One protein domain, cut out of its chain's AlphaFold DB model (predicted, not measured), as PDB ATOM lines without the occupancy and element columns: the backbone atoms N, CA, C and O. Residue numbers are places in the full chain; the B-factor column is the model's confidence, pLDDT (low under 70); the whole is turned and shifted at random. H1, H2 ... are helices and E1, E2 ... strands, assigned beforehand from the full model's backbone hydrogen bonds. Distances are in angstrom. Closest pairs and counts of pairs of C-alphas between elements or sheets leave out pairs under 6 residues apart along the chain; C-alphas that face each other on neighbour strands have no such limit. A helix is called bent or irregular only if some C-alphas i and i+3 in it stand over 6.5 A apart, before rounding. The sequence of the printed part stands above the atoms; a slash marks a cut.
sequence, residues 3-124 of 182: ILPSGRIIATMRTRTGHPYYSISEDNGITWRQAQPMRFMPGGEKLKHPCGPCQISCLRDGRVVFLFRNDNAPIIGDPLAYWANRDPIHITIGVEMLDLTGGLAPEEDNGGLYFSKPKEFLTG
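Overview. This is residues 3 to 124 of the 182 residues of the protein "Exo-alpha-sialidase" of Armatimonadetes bacterium (UniProt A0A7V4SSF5). What is the shape? With little regular structure, the elongated whole has a strongly twisted, branched sheet of E3 to E7, hairpin E1 and E2 beyond E3, and helices H1 and H2 at opposite ends. What builds it? Of 122 printed residues, 44 are in named elements, ordered E1 E2 E3 E4 H1 E5 H2 E6 E7; the class is mixed, both sheets antiparallel. How large? It is compact, radius of gyration of the C-alphas 14.4 A, spans 46 by 28 by 26 A.

Along the chain. Where is the branched sheet? E5, residues 89 to 96, runs 22.5 A from C-alpha 89 at (227.263, 161.849, 85.074). E3 is residues 55 to 58, E4 64 to 68, E6 113 to 115, E7 119 to 122, ending at C-alpha (225.428, 164.056, 80.952). And the rest? E1 is residues 9 to 13, E2 21 to 25, H2 98 to 101, and H1 79 to 84, irregular with C-alphas 80 and 83 8.2 A apart.

Arrangement. What neighbours E5? E4 lies on one side, N 92 and O 66 3.0 A apart; E6, N 95 to O 114 3.0 A, and E7, N 91 to O 119 2.9 A, lie on the other. What lies further out? E3 and E4 form a hairpin, N 57 to O 65 2.9 A, as do E1 and E2, N 11 to O 23 2.9 A; the closest C-alphas of E1 and E3, Thr 12 and Ile 56, are 6.9 A apart. And the helices? H2 only grazes the branched sheet and is too short for an O i to N i+4 pair; H1 is not on it, with 0 of 2 such pairs and 1 of 3 O i to N i+3 pairs within hydrogen-bond range.

Size, cuts and confidence. How far does it reach? The farthest C-alphas, Gly 77 and Asp 99, are 46.5 A apart; the printed part has no cut. Which links are long? E2 to E3 and H2 to E6. Where is confidence low? Residues 78 to 80 and 124 have pLDDT under 70.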
ATOM      1  N   ILE A   3     210.422 157.699  97.331       97.94
ATOM      2  CA  ILE A   3     209.510 156.640  97.775       97.94
ATOM      3  C   ILE A   3     209.640 155.503  96.761       97.94
ATOM      4  O   ILE A   3     209.528 155.747  95.561       97.94
ATOM      5  N   LEU A   4     209.951 154.301  97.235       97.94
ATOM      6  CA  LEU A   4     210.068 153.093  96.421       97.94
ATOM      7  C   LEU A   4     208.683 152.484  96.136       97.94
ATOM      8  O   LEU A   4     207.730 152.809  96.849       97.94
ATOM      9  N   PRO A   5     208.549 151.582  95.144       96.62
ATOM     10  CA  PRO A   5     207.278 150.914  94.839       96.62
ATOM     11  C   PRO A   5     206.613 150.231  96.045       96.62
ATOM     12  O   PRO A   5     205.391 150.240  96.156       96.62
ATOM     13  N   SER A   6     207.404 149.702  96.980       96.50
ATOM     14  CA  SER A   6     206.934 149.116  98.245       96.50
ATOM     15  C   SER A   6     206.359 150.120  99.254       96.50
ATOM     16  O   SER A   6     205.842 149.713 100.290       96.50
ATOM     17  N   GLY A   7     206.480 151.425  99.005       97.69
ATOM     18  CA  GLY A   7     206.129 152.492  99.948       97.69
ATOM     19  C   GLY A   7     207.248 152.856 100.930       97.69
ATOM     20  O   GLY A   7     207.146 153.870 101.620       97.69
ATOM     21  N   ARG A   8     208.347 152.091 100.968       97.94
ATOM     22  CA  ARG A   8     209.532 152.427 101.773       97.94
ATOM     23  C   ARG A   8     210.234 153.664 101.218       97.94
ATOM     24  O   ARG A   8     210.209 153.924 100.015       97.94
ATOM     25  N   ILE A   9     210.915 154.418 102.076       98.62
ATOM     26  CA  ILE A   9     211.686 155.596 101.658       98.62
ATOM     27  C   ILE A   9     213.160 155.222 101.561       98.62
ATOM     28  O   ILE A   9     213.749 154.748 102.528       98.62
ATOM     29  N   ILE A  10     213.779 155.502 100.414       98.38
ATOM     30  CA  ILE A  10     215.229 155.422 100.245       98.38
ATOM     31  C   ILE A  10     215.870 156.805 100.332       98.38
ATOM     32  O   ILE A  10     215.479 157.752  99.641       98.38
ATOM     33  N   ALA A  11     216.920 156.911 101.139       98.12
ATOM     34  CA  ALA A  11     217.840 158.036 101.139       98.12
ATOM     35  C   ALA A  11     219.176 157.612 100.547       98.12
ATOM     36  O   ALA A  11     219.707 156.570 100.910       98.12
ATOM     37  N   THR A  12     219.722 158.430  99.647       97.75
ATOM     38  CA  THR A  12     221.068 158.262  99.098       97.75
ATOM     39  C   THR A  12     221.988 159.336  99.651       97.75
ATOM     40  O   THR A  12     221.596 160.493  99.821       97.75
ATOM     41  N   MET A  13     223.228 158.952  99.934       96.69
ATOM     42  CA  MET A  13     224.223 159.813 100.551       96.69
ATOM     43  C   MET A  13     225.511 159.802  99.747       96.69
ATOM     44  O   MET A  13     226.052 158.757  99.370       96.69
ATOM     45  N   ARG A  14     226.045 161.003  99.531       93.31
ATOM     46  CA  ARG A  14     227.415 161.184  99.066       93.31
ATOM     47  C   ARG A  14     228.365 160.838 100.208       93.31
ATOM     48  O   ARG A  14     228.184 161.313 101.327       93.31
ATOM     49  N   THR A  15     229.398 160.062  99.923       93.00
ATOM     50  CA  THR A  15     230.454 159.750 100.895       93.00
ATOM     51  C   THR A  15     231.820 159.923 100.244       93.00
ATOM     52  O   THR A  15     231.896 160.121  99.034       93.00
ATOM     53  N   ARG A  16     232.895 159.884 101.040       91.38
ATOM     54  CA  ARG A  16     234.286 159.856 100.547       91.38
ATOM     55  C   ARG A  16     234.883 158.445 100.557       91.38
ATOM     56  O   ARG A  16     236.093 158.287 100.541       91.38
ATOM     57  N   THR A  17     234.040 157.415 100.622       92.75
ATOM     58  CA  THR A  17     234.488 156.013 100.678       92.75
ATOM     59  C   THR A  17     234.714 155.404  99.290       92.75
ATOM     60  O   THR A  17     235.051 154.231  99.185       92.75
ATOM     61  N   GLY A  18     234.499 156.178  98.219       93.31
ATOM     62  CA  GLY A  18     234.521 155.674  96.844       93.31
ATOM     63  C   GLY A  18     233.224 154.979  96.413       93.31
ATOM     64  O   GLY A  18     233.199 154.387  95.332       93.31
ATOM     65  N   HIS A  19     232.160 155.063  97.223       96.00
ATOM     66  CA  HIS A  19     230.839 154.504  96.935       96.00
ATOM     67  C   HIS A  19     229.705 155.453  97.373       96.00
ATOM     68  O   HIS A  19     229.839 156.153  98.389       96.00
ATOM     69  N   PRO A  20     228.558 155.483  96.665       96.94
ATOM     70  CA  PRO A  20     227.359 156.105  97.199       96.94
ATOM     71  C   PRO A  20     226.792 155.200  98.292       96.94
ATOM     72  O   PRO A  20     226.837 153.976  98.182       96.94
ATOM     73  N   TYR A  21     226.278 155.799  99.357       97.94
ATOM     74  CA  TYR A  21     225.610 155.057 100.425       97.94
ATOM     75  C   TYR A  21     224.106 155.243 100.321       97.94
ATOM     76  O   TYR A  21     223.634 156.200  99.702       97.94
ATOM     77  N   TYR A  22     223.364 154.344 100.948       98.31
ATOM     78  CA  TYR A  22     221.933 154.486 101.118       98.31
ATOM     79  C   TYR A  22     221.478 154.025 102.496       98.31
ATOM     80  O   TYR A  22     222.178 153.287 103.192       98.31
ATOM     81  N   SER A  23     220.291 154.473 102.878       98.31
ATOM     82  CA  SER A  23     219.523 153.926 103.987       98.31
ATOM     83  C   SER A  23     218.047 153.853 103.593       98.31
ATOM     84  O   SER A  23     217.602 154.563 102.687       98.31
ATOM     85  N   ILE A  24     217.319 152.959 104.254       98.31
ATOM     86  CA  ILE A  24     215.893 152.716 104.059       98.31
ATOM     87  C   ILE A  24     215.165 153.062 105.353       98.31
ATOM     88  O   ILE A  24     215.635 152.717 106.442       98.31
ATOM     89  N   SER A  25     214.020 153.715 105.205       98.50
ATOM     90  CA  SER A  25     213.014 153.884 106.243       98.50
ATOM     91  C   SER A  25     211.734 153.162 105.830       98.50
ATOM     92  O   SER A  25     211.297 153.262 104.680       98.50
ATOM     93  N   GLU A  26     211.136 152.447 106.778       97.62
ATOM     94  CA  GLU A  26     209.868 151.721 106.605       97.62
ATOM     95  C   GLU A  26     208.706 152.401 107.345       97.62
ATOM     96  O   GLU A  26     207.555 151.997 107.223       97.62
ATOM     97  N   ASP A  27     208.998 153.470 108.087       97.88
ATOM     98  CA  ASP A  27     208.086 154.172 108.986       97.88
ATOM     99  C   ASP A  27     207.974 155.663 108.628       97.88
ATOM    100  O   ASP A  27     207.939 156.540 109.490       97.88
ATOM    101  N   ASN A  28     207.898 155.958 107.327       96.31
ATOM    102  CA  ASN A  28     207.720 157.311 106.785       96.31
ATOM    103  C   ASN A  28     208.828 158.307 107.175       96.31
ATOM    104  O   ASN A  28     208.590 159.509 107.300       96.31
ATOM    105  N   GLY A  29     210.056 157.820 107.327       97.31
ATOM    106  CA  GLY A  29     211.241 158.638 107.572       97.31
ATOM    107  C   GLY A  29     211.536 158.908 109.045       97.31
ATOM    108  O   GLY A  29     212.423 159.721 109.316       97.31
ATOM    109  N   ILE A  30     210.829 158.258 109.979       98.25
ATOM    110  CA  ILE A  30     211.045 158.419 111.424       98.25
ATOM    111  C   ILE A  30     212.336 157.711 111.842       98.25
ATOM    112  O   ILE A  30     213.201 158.320 112.475       98.25
ATOM    113  N   THR A  31     212.492 156.445 111.459       98.44
ATOM    114  CA  THR A  31     213.702 155.661 111.689       98.44
ATOM    115  C   THR A  31     214.327 155.216 110.378       98.44
ATOM    116  O   THR A  31     213.685 155.088 109.337       98.44
ATOM    117  N   TRP A  32     215.639 155.017 110.432       98.44
ATOM    118  CA  TRP A  32     216.459 154.662 109.288       98.44
ATOM    119  C   TRP A  32     217.379 153.529 109.696       98.44
ATOM    120  O   TRP A  32     218.020 153.589 110.749       98.44
ATOM    121  N   ARG A  33     217.482 152.502 108.855       97.44
ATOM    122  CA  ARG A  33     218.450 151.430 109.100       97.44
ATOM    123  C   ARG A  33     219.890 151.932 108.954       97.44
ATOM    124  O   ARG A  33     220.147 152.984 108.359       97.44
ATOM    125  N   GLN A  34     220.846 151.148 109.447       97.88
ATOM    126  CA  GLN A  34     222.275 151.417 109.262       97.88
ATOM    127  C   GLN A  34     222.580 151.689 107.778       97.88
ATOM    128  O   GLN A  34     222.158 150.935 106.901       97.88
ATOM    129  N   ALA A  35     223.310 152.768 107.497       97.94
ATOM    130  CA  ALA A  35     223.676 153.131 106.134       97.94
ATOM    131  C   ALA A  35     224.644 152.109 105.519       97.94
ATOM    132  O   ALA A  35     225.632 151.736 106.153       97.94
ATOM    133  N   GLN A  36     224.399 151.717 104.269       98.00
ATOM    134  CA  GLN A  36     225.187 150.708 103.553       98.00
ATOM    135  C   GLN A  36     225.670 151.234 102.196       98.00
ATOM    136  O   GLN A  36     225.006 152.091 101.604       98.00
ATOM    137  N   PRO A  37     226.815 150.754 101.672       97.50
ATOM    138  CA  PRO A  37     227.239 151.082 100.315       97.50
ATOM    139  C   PRO A  37     226.247 150.508  99.298       97.50
ATOM    140  O   PRO A  37     225.860 149.343  99.383       97.50
ATOM    141  N   MET A  38     225.862 151.316  98.312       97.69
ATOM    142  CA  MET A  38     224.970 150.895  97.235       97.69
ATOM    143  C   MET A  38     225.701 149.976  96.251       97.69
ATOM    144  O   MET A  38     226.883 150.168  95.953       97.69
ATOM    145  N   ARG A  39     224.983 148.985  95.733       97.44
ATOM    146  CA  ARG A  39     225.466 147.944  94.819       97.44
ATOM    147  C   ARG A  39     224.645 147.938  93.537       97.44
ATOM    148  O   ARG A  39     223.590 148.564  93.470       97.44
ATOM    149  N   PHE A  40     225.114 147.216  92.524       96.12
ATOM    150  CA  PHE A  40     224.310 146.958  91.326       96.12
ATOM    151  C   PHE A  40     223.116 146.045  91.605       96.12
ATOM    152  O   PHE A  40     222.079 146.189  90.978       96.12
ATOM    153  N   MET A  41     223.245 145.115  92.541       95.75
ATOM    154  CA  MET A  41     222.191 144.188  92.948       95.75
ATOM    155  C   MET A  41     222.541 143.613  94.326       95.75
ATOM    156  O   MET A  41     223.686 143.792  94.768       95.75
ATOM    157  N   PRO A  42     221.613 142.922  95.004       96.19
ATOM    158  CA  PRO A  42     221.915 142.230  96.248       96.19
ATOM    159  C   PRO A  42     223.083 141.247  96.067       96.19
ATOM    160  O   PRO A  42     223.164 140.559  95.049       96.19
ATOM    161  N   GLY A  43     224.045 141.256  96.991       94.62
ATOM    162  CA  GLY A  43     225.303 140.493  96.911       94.62
ATOM    163  C   GLY A  43     226.273 140.935  95.800       94.62
ATOM    164  O   GLY A  43     227.385 140.420  95.702       94.62
ATOM    165  N   GLY A  44     225.888 141.900  94.960       94.25
ATOM    166  CA  GLY A  44     226.666 142.347  93.809       94.25
ATOM    167  C   GLY A  44     227.774 143.351  94.138       94.25
ATOM    168  O   GLY A  44     227.974 143.782  95.282       94.25
ATOM    169  N   GLU A  45     228.481 143.775  93.089       96.25
ATOM    170  CA  GLU A  45     229.528 144.790  93.196       96.25
ATOM    171  C   GLU A  45     228.974 146.135  93.681       96.25
ATOM    172  O   GLU A  45     227.894 146.578  93.276       96.25
ATOM    173  N   LYS A  46     229.752 146.812  94.532       97.56
ATOM    174  CA  LYS A  46     229.456 148.170  94.996       97.56
ATOM    175  C   LYS A  46     229.596 149.161  93.840       97.56
ATOM    176  O   LYS A  46     230.587 149.134  93.111       97.56
ATOM    177  N   LEU A  47     228.649 150.088  93.725       97.00
ATOM    178  CA  LEU A  47     228.720 151.185  92.761       97.00
ATOM    179  C   LEU A  47     229.929 152.065  93.077       97.00
ATOM    180  O   LEU A  47     230.088 152.512  94.213       97.00
ATOM    181  N   LYS A  48     230.783 152.340  92.092       95.62
ATOM    182  CA  LYS A  48     231.894 153.292  92.258       95.62
ATOM    183  C   LYS A  48     231.344 154.710  92.225       95.62
ATOM    184  O   LYS A  48     230.508 154.994  91.376       95.62
ATOM    185  N   HIS A  49     231.787 155.561  93.146       94.06
ATOM    186  CA  HIS A  49     231.406 156.967  93.207       94.06
ATOM    187  C   HIS A  49     232.318 157.767  94.158       94.06
ATOM    188  O   HIS A  49     232.320 157.489  95.359       94.06
ATOM    189  N   PRO A  50     233.041 158.808  93.709       87.50
ATOM    190  CA  PRO A  50     234.167 159.327  94.477       87.50
ATOM    191  C   PRO A  50     233.715 160.214  95.644       87.50
ATOM    192  O   PRO A  50     234.097 159.961  96.782       87.50
ATOM    193  N   CYS A  51     232.902 161.241  95.366       88.69
ATOM    194  CA  CYS A  51     232.070 162.002  96.315       88.69
ATOM    195  C   CYS A  51     231.318 163.103  95.542       88.69
ATOM    196  O   CYS A  51     231.730 164.268  95.534       88.69
ATOM    197  N   GLY A  52     230.246 162.748  94.838       87.94
ATOM    198  CA  GLY A  52     229.428 163.673  94.051       87.94
ATOM    199  C   GLY A  52     227.952 163.641  94.451       87.94
ATOM    200  O   GLY A  52     227.571 162.958  95.399       87.94
ATOM    201  N   PRO A  53     227.103 164.419  93.768       89.12
ATOM    202  CA  PRO A  53     225.660 164.228  93.829       89.12
ATOM    203  C   PRO A  53     225.298 162.814  93.348       89.12
ATOM    204  O   PRO A  53     225.768 162.381  92.296       89.12
ATOM    205  N   CYS A  54     224.485 162.110  94.133       92.88
ATOM    206  CA  CYS A  54     224.012 160.753  93.865       92.88
ATOM    207  C   CYS A  54     222.479 160.723  93.956       92.88
ATOM    208  O   CYS A  54     221.887 160.297  94.951       92.88
ATOM    209  N   GLN A  55     221.832 161.313  92.954       96.12
ATOM    210  CA  GLN A  55     220.399 161.584  92.979       96.12
ATOM    211  C   GLN A  55     219.600 160.325  92.628       96.12
ATOM    212  O   GLN A  55     219.946 159.616  91.689       96.12
ATOM    213  N   ILE A  56     218.536 160.064  93.392       97.94
ATOM    214  CA  ILE A  56     217.615 158.943  93.184       97.94
ATOM    215  C   ILE A  56     216.180 159.448  93.013       97.94
ATOM    216  O   ILE A  56     215.740 160.291  93.803       97.94
ATOM    217  N   SER A  57     215.481 158.941  91.997       97.25
ATOM    218  CA  SER A  57     214.054 159.172  91.727       97.25
ATOM    219  C   SER A  57     213.354 157.835  91.507       97.25
ATOM    220  O   SER A  57     213.956 156.916  90.959       97.25
ATOM    221  N   CYS A  58     212.081 157.740  91.880       96.69
ATOM    222  CA  CYS A  58     211.210 156.647  91.454       96.69
ATOM    223  C   CYS A  58     210.183 157.200  90.467       96.69
ATOM    224  O   CYS A  58     209.590 158.248  90.725       96.69
ATOM    225  N   LEU A  59     210.019 156.517  89.339       95.69
ATOM    226  CA  LEU A  59     209.011 156.816  88.329       95.69
ATOM    227  C   LEU A  59     207.692 156.134  88.696       95.69
ATOM    228  O   LEU A  59     207.665 155.167  89.462       95.69
ATOM    229  N   ARG A  60     206.592 156.624  88.124       94.06
ATOM    230  CA  ARG A  60     205.236 156.096  88.355       94.06
ATOM    231  C   ARG A  60     205.060 154.643  87.922       94.06
ATOM    232  O   ARG A  60     204.225 153.946  88.485       94.06
ATOM    233  N   ASP A  61     205.838 154.193  86.944       92.56
ATOM    234  CA  ASP A  61     205.837 152.809  86.458       92.56
ATOM    235  C   ASP A  61     206.700 151.853  87.306       92.56
ATOM    236  O   ASP A  61     206.867 150.686  86.956       92.56
ATOM    237  N   GLY A  62     207.252 152.340  88.422       93.62
ATOM    238  CA  GLY A  62     208.045 151.556  89.363       93.62
ATOM    239  C   GLY A  62     209.536 151.469  89.032       93.62
ATOM    240  O   GLY A  62     210.298 150.892  89.813       93.62
ATOM    241  N   ARG A  63     209.994 152.060  87.920       95.69
ATOM    242  CA  ARG A  63     211.430 152.179  87.637       95.69
ATOM    243  C   ARG A  63     212.093 153.157  88.606       95.69
ATOM    244  O   ARG A  63     211.592 154.245  88.874       95.69
ATOM    245  N   VAL A  64     213.283 152.804  89.074       97.31
ATOM    246  CA  VAL A  64     214.135 153.633  89.931       97.31
ATOM    247  C   VAL A  64     215.278 154.199  89.096       97.31
ATOM    248  O   VAL A  64     216.084 153.457  88.545       97.31
ATOM    249  N   VAL A  65     215.374 155.519  89.010       97.50
ATOM    250  CA  VAL A  65     216.453 156.221  88.312       97.50
ATOM    251  C   VAL A  65     217.522 156.619  89.316       97.50
ATOM    252  O   VAL A  65     217.219 157.278  90.312       97.50
ATOM    253  N   PHE A  66     218.778 156.274  89.035       97.94
ATOM    254  CA  PHE A  66     219.917 156.696  89.843       97.94
ATOM    255  C   PHE A  66     220.981 157.391  88.990       97.94
ATOM    256  O   PHE A  66     221.504 156.825  88.025       97.94
ATOM    257  N   LEU A  67     221.299 158.630  89.367       96.94
ATOM    258  CA  LEU A  67     222.297 159.476  88.720       96.94
ATOM    259  C   LEU A  67     223.537 159.579  89.595       96.94
ATOM    260  O   LEU A  67     223.456 160.005  90.747       96.94
ATOM    261  N   PHE A  68     224.693 159.221  89.047       95.38
ATOM    262  CA  PHE A  68     225.946 159.180  89.795       95.38
ATOM    263  C   PHE A  68     227.159 159.258  88.866       95.38
ATOM    264  O   PHE A  68     227.057 159.109  87.654       95.38
ATOM    265  N   ARG A  69     228.343 159.464  89.439       92.44
ATOM    266  CA  ARG A  69     229.615 159.216  88.746       92.44
ATOM    267  C   ARG A  69     230.013 157.754  88.931       92.44
ATOM    268  O   ARG A  69     230.204 157.393  90.082       92.44
ATOM    269  N   ASN A  70     230.169 156.984  87.850       94.19
ATOM    270  CA  ASN A  70     230.446 155.537  87.852       94.19
ATOM    271  C   ASN A  70     231.946 155.166  87.780       94.19
ATOM    272  O   ASN A  70     232.340 154.193  87.141       94.19
ATOM    273  N   ASP A  71     232.812 155.945  88.416       89.62
ATOM    274  CA  ASP A  71     234.222 155.602  88.606       89.62
ATOM    275  C   ASP A  71     234.777 156.341  89.830       89.62
ATOM    276  O   ASP A  71     234.085 157.158  90.426       89.62
ATOM    277  N   ASN A  72     236.018 156.034  90.206       87.25
ATOM    278  CA  ASN A  72     236.766 156.762  91.235       87.25
ATOM    279  C   ASN A  72     238.071 157.323  90.655       87.25
ATOM    280  O   ASN A  72     239.085 157.386  91.350       87.25
ATOM    281  N   ALA A  73     238.084 157.645  89.357       82.06
ATOM    282  CA  ALA A  73     239.305 158.096  88.709       82.06
ATOM    283  C   ALA A  73     239.742 159.447  89.309       82.06
ATOM    284  O   ALA A  73     238.896 160.330  89.486       82.06
ATOM    285  N   PRO A  74     241.032 159.646  89.620       74.50
ATOM    286  CA  PRO A  74     241.518 160.943  90.065       74.50
ATOM    287  C   PRO A  74     241.396 162.005  88.966       74.50
ATOM    288  O   PRO A  74     241.242 161.690  87.784       74.50
ATOM    289  N   ILE A  75     241.505 163.278  89.350       70.81
ATOM    290  CA  ILE A  75     241.707 164.351  88.375       70.81
ATOM    291  C   ILE A  75     243.141 164.249  87.839       70.81
ATOM    292  O   ILE A  75     244.090 164.076  88.605       70.81
ATOM    293  N   ILE A  76     243.309 164.365  86.520       70.44
ATOM    294  CA  ILE A  76     244.635 164.414  85.891       70.44
ATOM    295  C   ILE A  76     245.419 165.595  86.477       70.44
ATOM    296  O   ILE A  76     244.952 166.730  86.438       70.44
ATOM    297  N   GLY A  77     246.609 165.320  87.013       70.31
ATOM    298  CA  GLY A  77     247.472 166.328  87.636       70.31
ATOM    299  C   GLY A  77     247.203 166.588  89.123       70.31
ATOM    300  O   GLY A  77     248.016 167.253  89.753       70.31
ATOM    301  N   ASP A  78     246.137 166.025  89.704       69.56
ATOM    302  CA  ASP A  78     245.877 166.075  91.150       69.56
ATOM    303  C   ASP A  78     245.288 164.738  91.659       69.56
ATOM    304  O   ASP A  78     244.068 164.589  91.819       69.56
ATOM    305  N   PRO A  79     246.152 163.729  91.908       66.06
ATOM    306  CA  PRO A  79     245.737 162.396  92.348       66.06
ATOM    307  C   PRO A  79     245.014 162.373  93.698       66.06
ATOM    308  O   PRO A  79     244.224 161.464  93.959       66.06
ATOM    309  N   LEU A  80     245.271 163.362  94.559       68.50
ATOM    310  CA  LEU A  80     244.670 163.444  95.889       68.50
ATOM    311  C   LEU A  80     243.245 164.016  95.838       68.50
ATOM    312  O   LEU A  80     242.452 163.752  96.740       68.50
ATOM    313  N   ALA A  81     242.870 164.709  94.757       73.44
ATOM    314  CA  ALA A  81     241.542 165.283  94.553       73.44
ATOM    315  C   ALA A  81     240.540 164.339  93.857       73.44
ATOM    316  O   ALA A  81     239.662 164.794  93.117       73.44
ATOM    317  N   TYR A  82     240.609 163.024  94.098       70.62
ATOM    318  CA  TYR A  82     239.698 162.051  93.468       70.62
ATOM    319  C   TYR A  82     238.209 162.383  93.685       70.62
ATOM    320  O   TYR A  82     237.395 162.217  92.779       70.62
ATOM    321  N   TRP A  83     237.843 162.965  94.834       74.38
ATOM    322  CA  TRP A  83     236.473 163.410  95.147       74.38
ATOM    323  C   TRP A  83     235.930 164.520  94.231       74.38
ATOM    324  O   TRP A  83     234.724 164.796  94.229       74.38
ATOM    325  N   ALA A  84     236.805 165.213  93.502       75.31
ATOM    326  CA  ALA A  84     236.444 166.324  92.632       75.31
ATOM    327  C   ALA A  84     236.169 165.878  91.185       75.31
ATOM    328  O   ALA A  84     235.628 166.669  90.398       75.31
ATOM    329  N   ASN A  85     236.476 164.626  90.827       78.75
ATOM    330  CA  ASN A  85     236.133 164.074  89.522       78.75
ATOM    331  C   ASN A  85     234.665 163.616  89.504       78.75
ATOM    332  O   ASN A  85     234.311 162.561  90.019       78.75
ATOM    333  N   ARG A  86     233.776 164.459  88.971       80.69
ATOM    334  CA  ARG A  86     232.312 164.268  89.040       80.69
ATOM    335  C   ARG A  86     231.628 164.240  87.675       80.69
ATOM    336  O   ARG A  86     230.422 164.064  87.628       80.69
ATOM    337  N   ASP A  87     232.402 164.370  86.602       81.50
ATOM    338  CA  ASP A  87     231.940 164.425  85.212       81.50
ATOM    339  C   ASP A  87     232.683 163.387  84.343       81.50
ATOM    340  O   ASP A  87     233.920 163.382  84.371       81.50
ATOM    341  N   PRO A  88     231.981 162.490  83.631       88.25
ATOM    342  CA  PRO A  88     230.557 162.576  83.313       88.25
ATOM    343  C   PRO A  88     229.617 161.984  84.368       88.25
ATOM    344  O   PRO A  88     229.965 161.076  85.134       88.25
ATOM    345  N   ILE A  89     228.379 162.467  84.361       91.50
ATOM    346  CA  ILE A  89     227.263 161.849  85.074       91.50
ATOM    347  C   ILE A  89     226.768 160.655  84.264       91.50
ATOM    348  O   ILE A  89     226.485 160.752  83.069       91.50
ATOM    349  N   HIS A  90     226.611 159.538  84.955       94.56
ATOM    350  CA  HIS A  90     226.001 158.323  84.450       94.56
ATOM    351  C   HIS A  90     224.583 158.176  84.998       94.56
ATOM    352  O   HIS A  90     224.280 158.630  86.105       94.56
ATOM    353  N   ILE A  91     223.744 157.485  84.235       96.31
ATOM    354  CA  ILE A  91     222.417 157.038  84.653       96.31
ATOM    355  C   ILE A  91     222.362 155.514  84.636       96.31
ATOM    356  O   ILE A  91     222.816 154.862  83.688       96.31
ATOM    357  N   THR A  92     221.800 154.950  85.700       96.44
ATOM    358  CA  THR A  92     221.325 153.569  85.731       96.44
ATOM    359  C   THR A  92     219.846 153.542  86.089       96.44
ATOM    360  O   THR A  92     219.356 154.392  86.837       96.44
ATOM    361  N   ILE A  93     219.148 152.568  85.517       96.94
ATOM    362  CA  ILE A  93     217.744 152.283  85.787       96.94
ATOM    363  C   ILE A  93     217.684 150.988  86.581       96.94
ATOM    364  O   ILE A  93     218.334 150.007  86.211       96.94
ATOM    365  N   GLY A  94     216.925 150.987  87.663       96.00
ATOM    366  CA  GLY A  94     216.701 149.817  88.484       96.00
ATOM    367  C   GLY A  94     215.241 149.596  88.812       96.00
ATOM    368  O   GLY A  94     214.362 150.344  88.390       96.00
ATOM    369  N   VAL A  95     215.009 148.539  89.570       96.06
ATOM    370  CA  VAL A  95     213.698 148.107  90.050       96.06
ATOM    371  C   VAL A  95     213.850 147.532  91.450       96.06
ATOM    372  O   VAL A  95     214.923 147.047  91.821       96.06
ATOM    373  N   GLU A  96     212.778 147.600  92.228       96.06
ATOM    374  CA  GLU A  96     212.699 146.970  93.542       96.06
ATOM    375  C   GLU A  96     212.134 145.549  93.404       96.06
ATOM    376  O   GLU A  96     211.064 145.357  92.834       96.06
ATOM    377  N   MET A  97     212.859 144.552  93.915       94.38
ATOM    378  CA  MET A  97     212.461 143.140  93.912       94.38
ATOM    379  C   MET A  97     212.775 142.508  95.275       94.38
ATOM    380  O   MET A  97     213.797 141.844  95.450       94.38
ATOM    381  N   LEU A  98     211.908 142.742  96.265       92.12
ATOM    382  CA  LEU A  98     212.144 142.319  97.653       92.12
ATOM    383  C   LEU A  98     212.254 140.801  97.799       92.12
ATOM    384  O   LEU A  98     213.170 140.321  98.464       92.12
ATOM    385  N   ASP A  99     211.402 140.056  97.098       87.75
ATOM    386  CA  ASP A  99     211.353 138.592  97.183       87.75
ATOM    387  C   ASP A  99     212.634 137.918  96.666       87.75
ATOM    388  O   ASP A  99     212.954 136.797  97.056       87.75
ATOM    389  N   LEU A 100     213.404 138.604  95.813       85.56
ATOM    390  CA  LEU A 100     214.636 138.061  95.236       85.56
ATOM    391  C   LEU A 100     215.884 138.322  96.085       85.56
ATOM    392  O   LEU A 100     216.951 137.793  95.773       85.56
ATOM    393  N   THR A 101     215.769 139.098  97.167       81.94
ATOM    394  CA  THR A 101     216.904 139.377  98.067       81.94
ATOM    395  C   THR A 101     217.394 138.138  98.812       81.94
ATOM    396  O   THR A 101     218.517 138.140  99.309       81.94
ATOM    397  N   GLY A 102     216.589 137.071  98.876       71.88
ATOM    398  CA  GLY A 102     217.033 135.749  99.322       71.88
ATOM    399  C   GLY A 102     217.482 135.677 100.785       71.88
ATOM    400  O   GLY A 102     218.285 134.814 101.123       71.88
ATOM    401  N   GLY A 103     217.006 136.586 101.646       83.81
ATOM    402  CA  GLY A 103     217.390 136.626 103.062       83.81
ATOM    403  C   GLY A 103     218.827 137.096 103.313       83.81
ATOM    404  O   GLY A 103     219.370 136.834 104.385       83.81
ATOM    405  N   LEU A 104     219.448 137.767 102.335       91.19
ATOM    406  CA  LEU A 104     220.749 138.404 102.515       91.19
ATOM    407  C   LEU A 104     220.728 139.384 103.694       91.19
ATOM    408  O   LEU A 104     219.727 140.050 103.964       91.19
ATOM    409  N   ALA A 105     221.869 139.490 104.372       92.75
ATOM    410  CA  ALA A 105     222.040 140.450 105.451       92.75
ATOM    411  C   ALA A 105     221.884 141.898 104.929       92.75
ATOM    412  O   ALA A 105     222.164 142.161 103.752       92.75
ATOM    413  N   PRO A 106     221.475 142.866 105.772       89.62
ATOM    414  CA  PRO A 106     221.229 144.250 105.344       89.62
ATOM    415  C   PRO A 106     222.399 144.935 104.606       89.62
ATOM    416  O   PRO A 106     222.189 145.829 103.790       89.62
ATOM    417  N   GLU A 107     223.643 144.540 104.870       93.75
ATOM    418  CA  GLU A 107     224.863 145.016 104.198       93.75
ATOM    419  C   GLU A 107     225.055 144.487 102.760       93.75
ATOM    420  O   GLU A 107     225.871 145.013 101.980       93.75
ATOM    421  N   GLU A 108     224.298 143.458 102.390       95.25
ATOM    422  CA  GLU A 108     224.338 142.805 101.083       95.25
ATOM    423  C   GLU A 108     223.010 142.886 100.332       95.25
ATOM    424  O   GLU A 108     223.033 142.783  99.112       95.25
ATOM    425  N   ASP A 109     221.883 143.144 101.001       95.69
ATOM    426  CA  ASP A 109     220.539 143.118 100.405       95.69
ATOM    427  C   ASP A 109     220.258 144.228  99.370       95.69
ATOM    428  O   ASP A 109     219.233 144.195  98.696       95.69
ATOM    429  N   ASN A 110     221.132 145.236  99.264       97.06
ATOM    430  CA  ASN A 110     220.986 146.429  98.417       97.06
ATOM    431  C   ASN A 110     219.619 147.144  98.522       97.06
ATOM    432  O   ASN A 110     219.161 147.773  97.567       97.06
ATOM    433  N   GLY A 111     218.924 147.002  99.652       95.56
ATOM    434  CA  GLY A 111     217.557 147.483  99.843       95.56
ATOM    435  C   GLY A 111     216.545 146.834  98.897       95.56
ATOM    436  O   GLY A 111     215.479 147.402  98.692       95.56
ATOM    437  N   GLY A 112     216.869 145.687  98.297       96.38
ATOM    438  CA  GLY A 112     216.063 145.034  97.268       96.38
ATOM    439  C   GLY A 112     216.152 145.665  95.885       96.38
ATOM    440  O   GLY A 112     215.346 145.331  95.022       96.38
ATOM    441  N   LEU A 113     217.105 146.571  95.649       97.12
ATOM    442  CA  LEU A 113     217.265 147.226  94.356       97.12
ATOM    443  C   LEU A 113     218.171 146.430  93.418       97.12
ATOM    444  O   LEU A 113     219.270 146.013  93.789       97.12
ATOM    445  N   TYR A 114     217.731 146.303  92.171       96.94
ATOM    446  CA  TYR A 114     218.483 145.713  91.068       96.94
ATOM    447  C   TYR A 114     218.635 146.759  89.972       96.94
ATOM    448  O   TYR A 114     217.650 147.183  89.377       96.94
ATOM    449  N   PHE A 115     219.866 147.170  89.700       96.88
ATOM    450  CA  PHE A 115     220.227 148.182  88.720       96.88
ATOM    451  C   PHE A 115     220.820 147.556  87.461       96.88
ATOM    452  O   PHE A 115     221.638 146.638  87.498       96.88
ATOM    453  N   SER A 116     220.444 148.114  86.320       95.50
ATOM    454  CA  SER A 116     221.045 147.821  85.023       95.50
ATOM    455  C   SER A 116     222.465 148.387  84.897       95.50
ATOM    456  O   SER A 116     222.950 149.167  85.727       95.50
ATOM    457  N   LYS A 117     223.155 148.008  83.815       93.81
ATOM    458  CA  LYS A 117     224.464 148.579  83.491       93.81
ATOM    459  C   LYS A 117     224.333 150.102  83.285       93.81
ATOM    460  O   LYS A 117     223.509 150.519  82.468       93.81
ATOM    461  N   PRO A 118     225.153 150.931  83.958       94.69
ATOM    462  CA  PRO A 118     225.129 152.375  83.769       94.69
ATOM    463  C   PRO A 118     225.514 152.758  82.345       94.69
ATOM    464  O   PRO A 118     226.374 152.116  81.732       94.69
ATOM    465  N   LYS A 119     224.935 153.851  81.852       93.44
ATOM    466  CA  LYS A 119     225.392 154.526  80.633       93.44
ATOM    467  C   LYS A 119     225.778 155.958  80.971       93.44
ATOM    468  O   LYS A 119     225.230 156.544  81.907       93.44
ATOM    469  N   GLU A 120     226.724 156.501  80.220       92.19
ATOM    470  CA  GLU A 120     227.001 157.934  80.238       92.19
ATOM    471  C   GLU A 120     225.731 158.701  79.846       92.19
ATOM    472  O   GLU A 120     225.003 158.274  78.950       92.19
ATOM    473  N   PHE A 121     225.431 159.786  80.558       92.06
ATOM    474  CA  PHE A 121     224.164 160.501  80.416       92.06
ATOM    475  C   PHE A 121     224.350 161.993  80.191       92.06
ATOM    476  O   PHE A 121     223.833 162.545  79.224       92.06
ATOM    477  N   LEU A 122     225.097 162.646  81.081       88.75
ATOM    478  CA  LEU A 122     225.428 164.056  80.952       88.75
ATOM    479  C   LEU A 122     226.932 164.224  81.038       88.75
ATOM    480  O   LEU A 122     227.567 163.804  82.005       88.75
ATOM    481  N   THR A 123     227.464 164.906  80.041       82.06
ATOM    482  CA  THR A 123     228.814 165.444  80.028       82.06
ATOM    483  C   THR A 123     228.745 166.957  80.138       82.06
ATOM    484  O   THR A 123     227.769 167.604  79.733       82.06
ATOM    485  N   GLY A 124     229.800 167.534  80.693       68.44
ATOM    486  CA  GLY A 124     230.027 168.960  80.618       68.44
ATOM    487  C   GLY A 124     230.026 169.501  79.184       68.44
ATOM    488  O   GLY A 124     230.592 168.890  78.279       68.44
TER     489      GLY A 124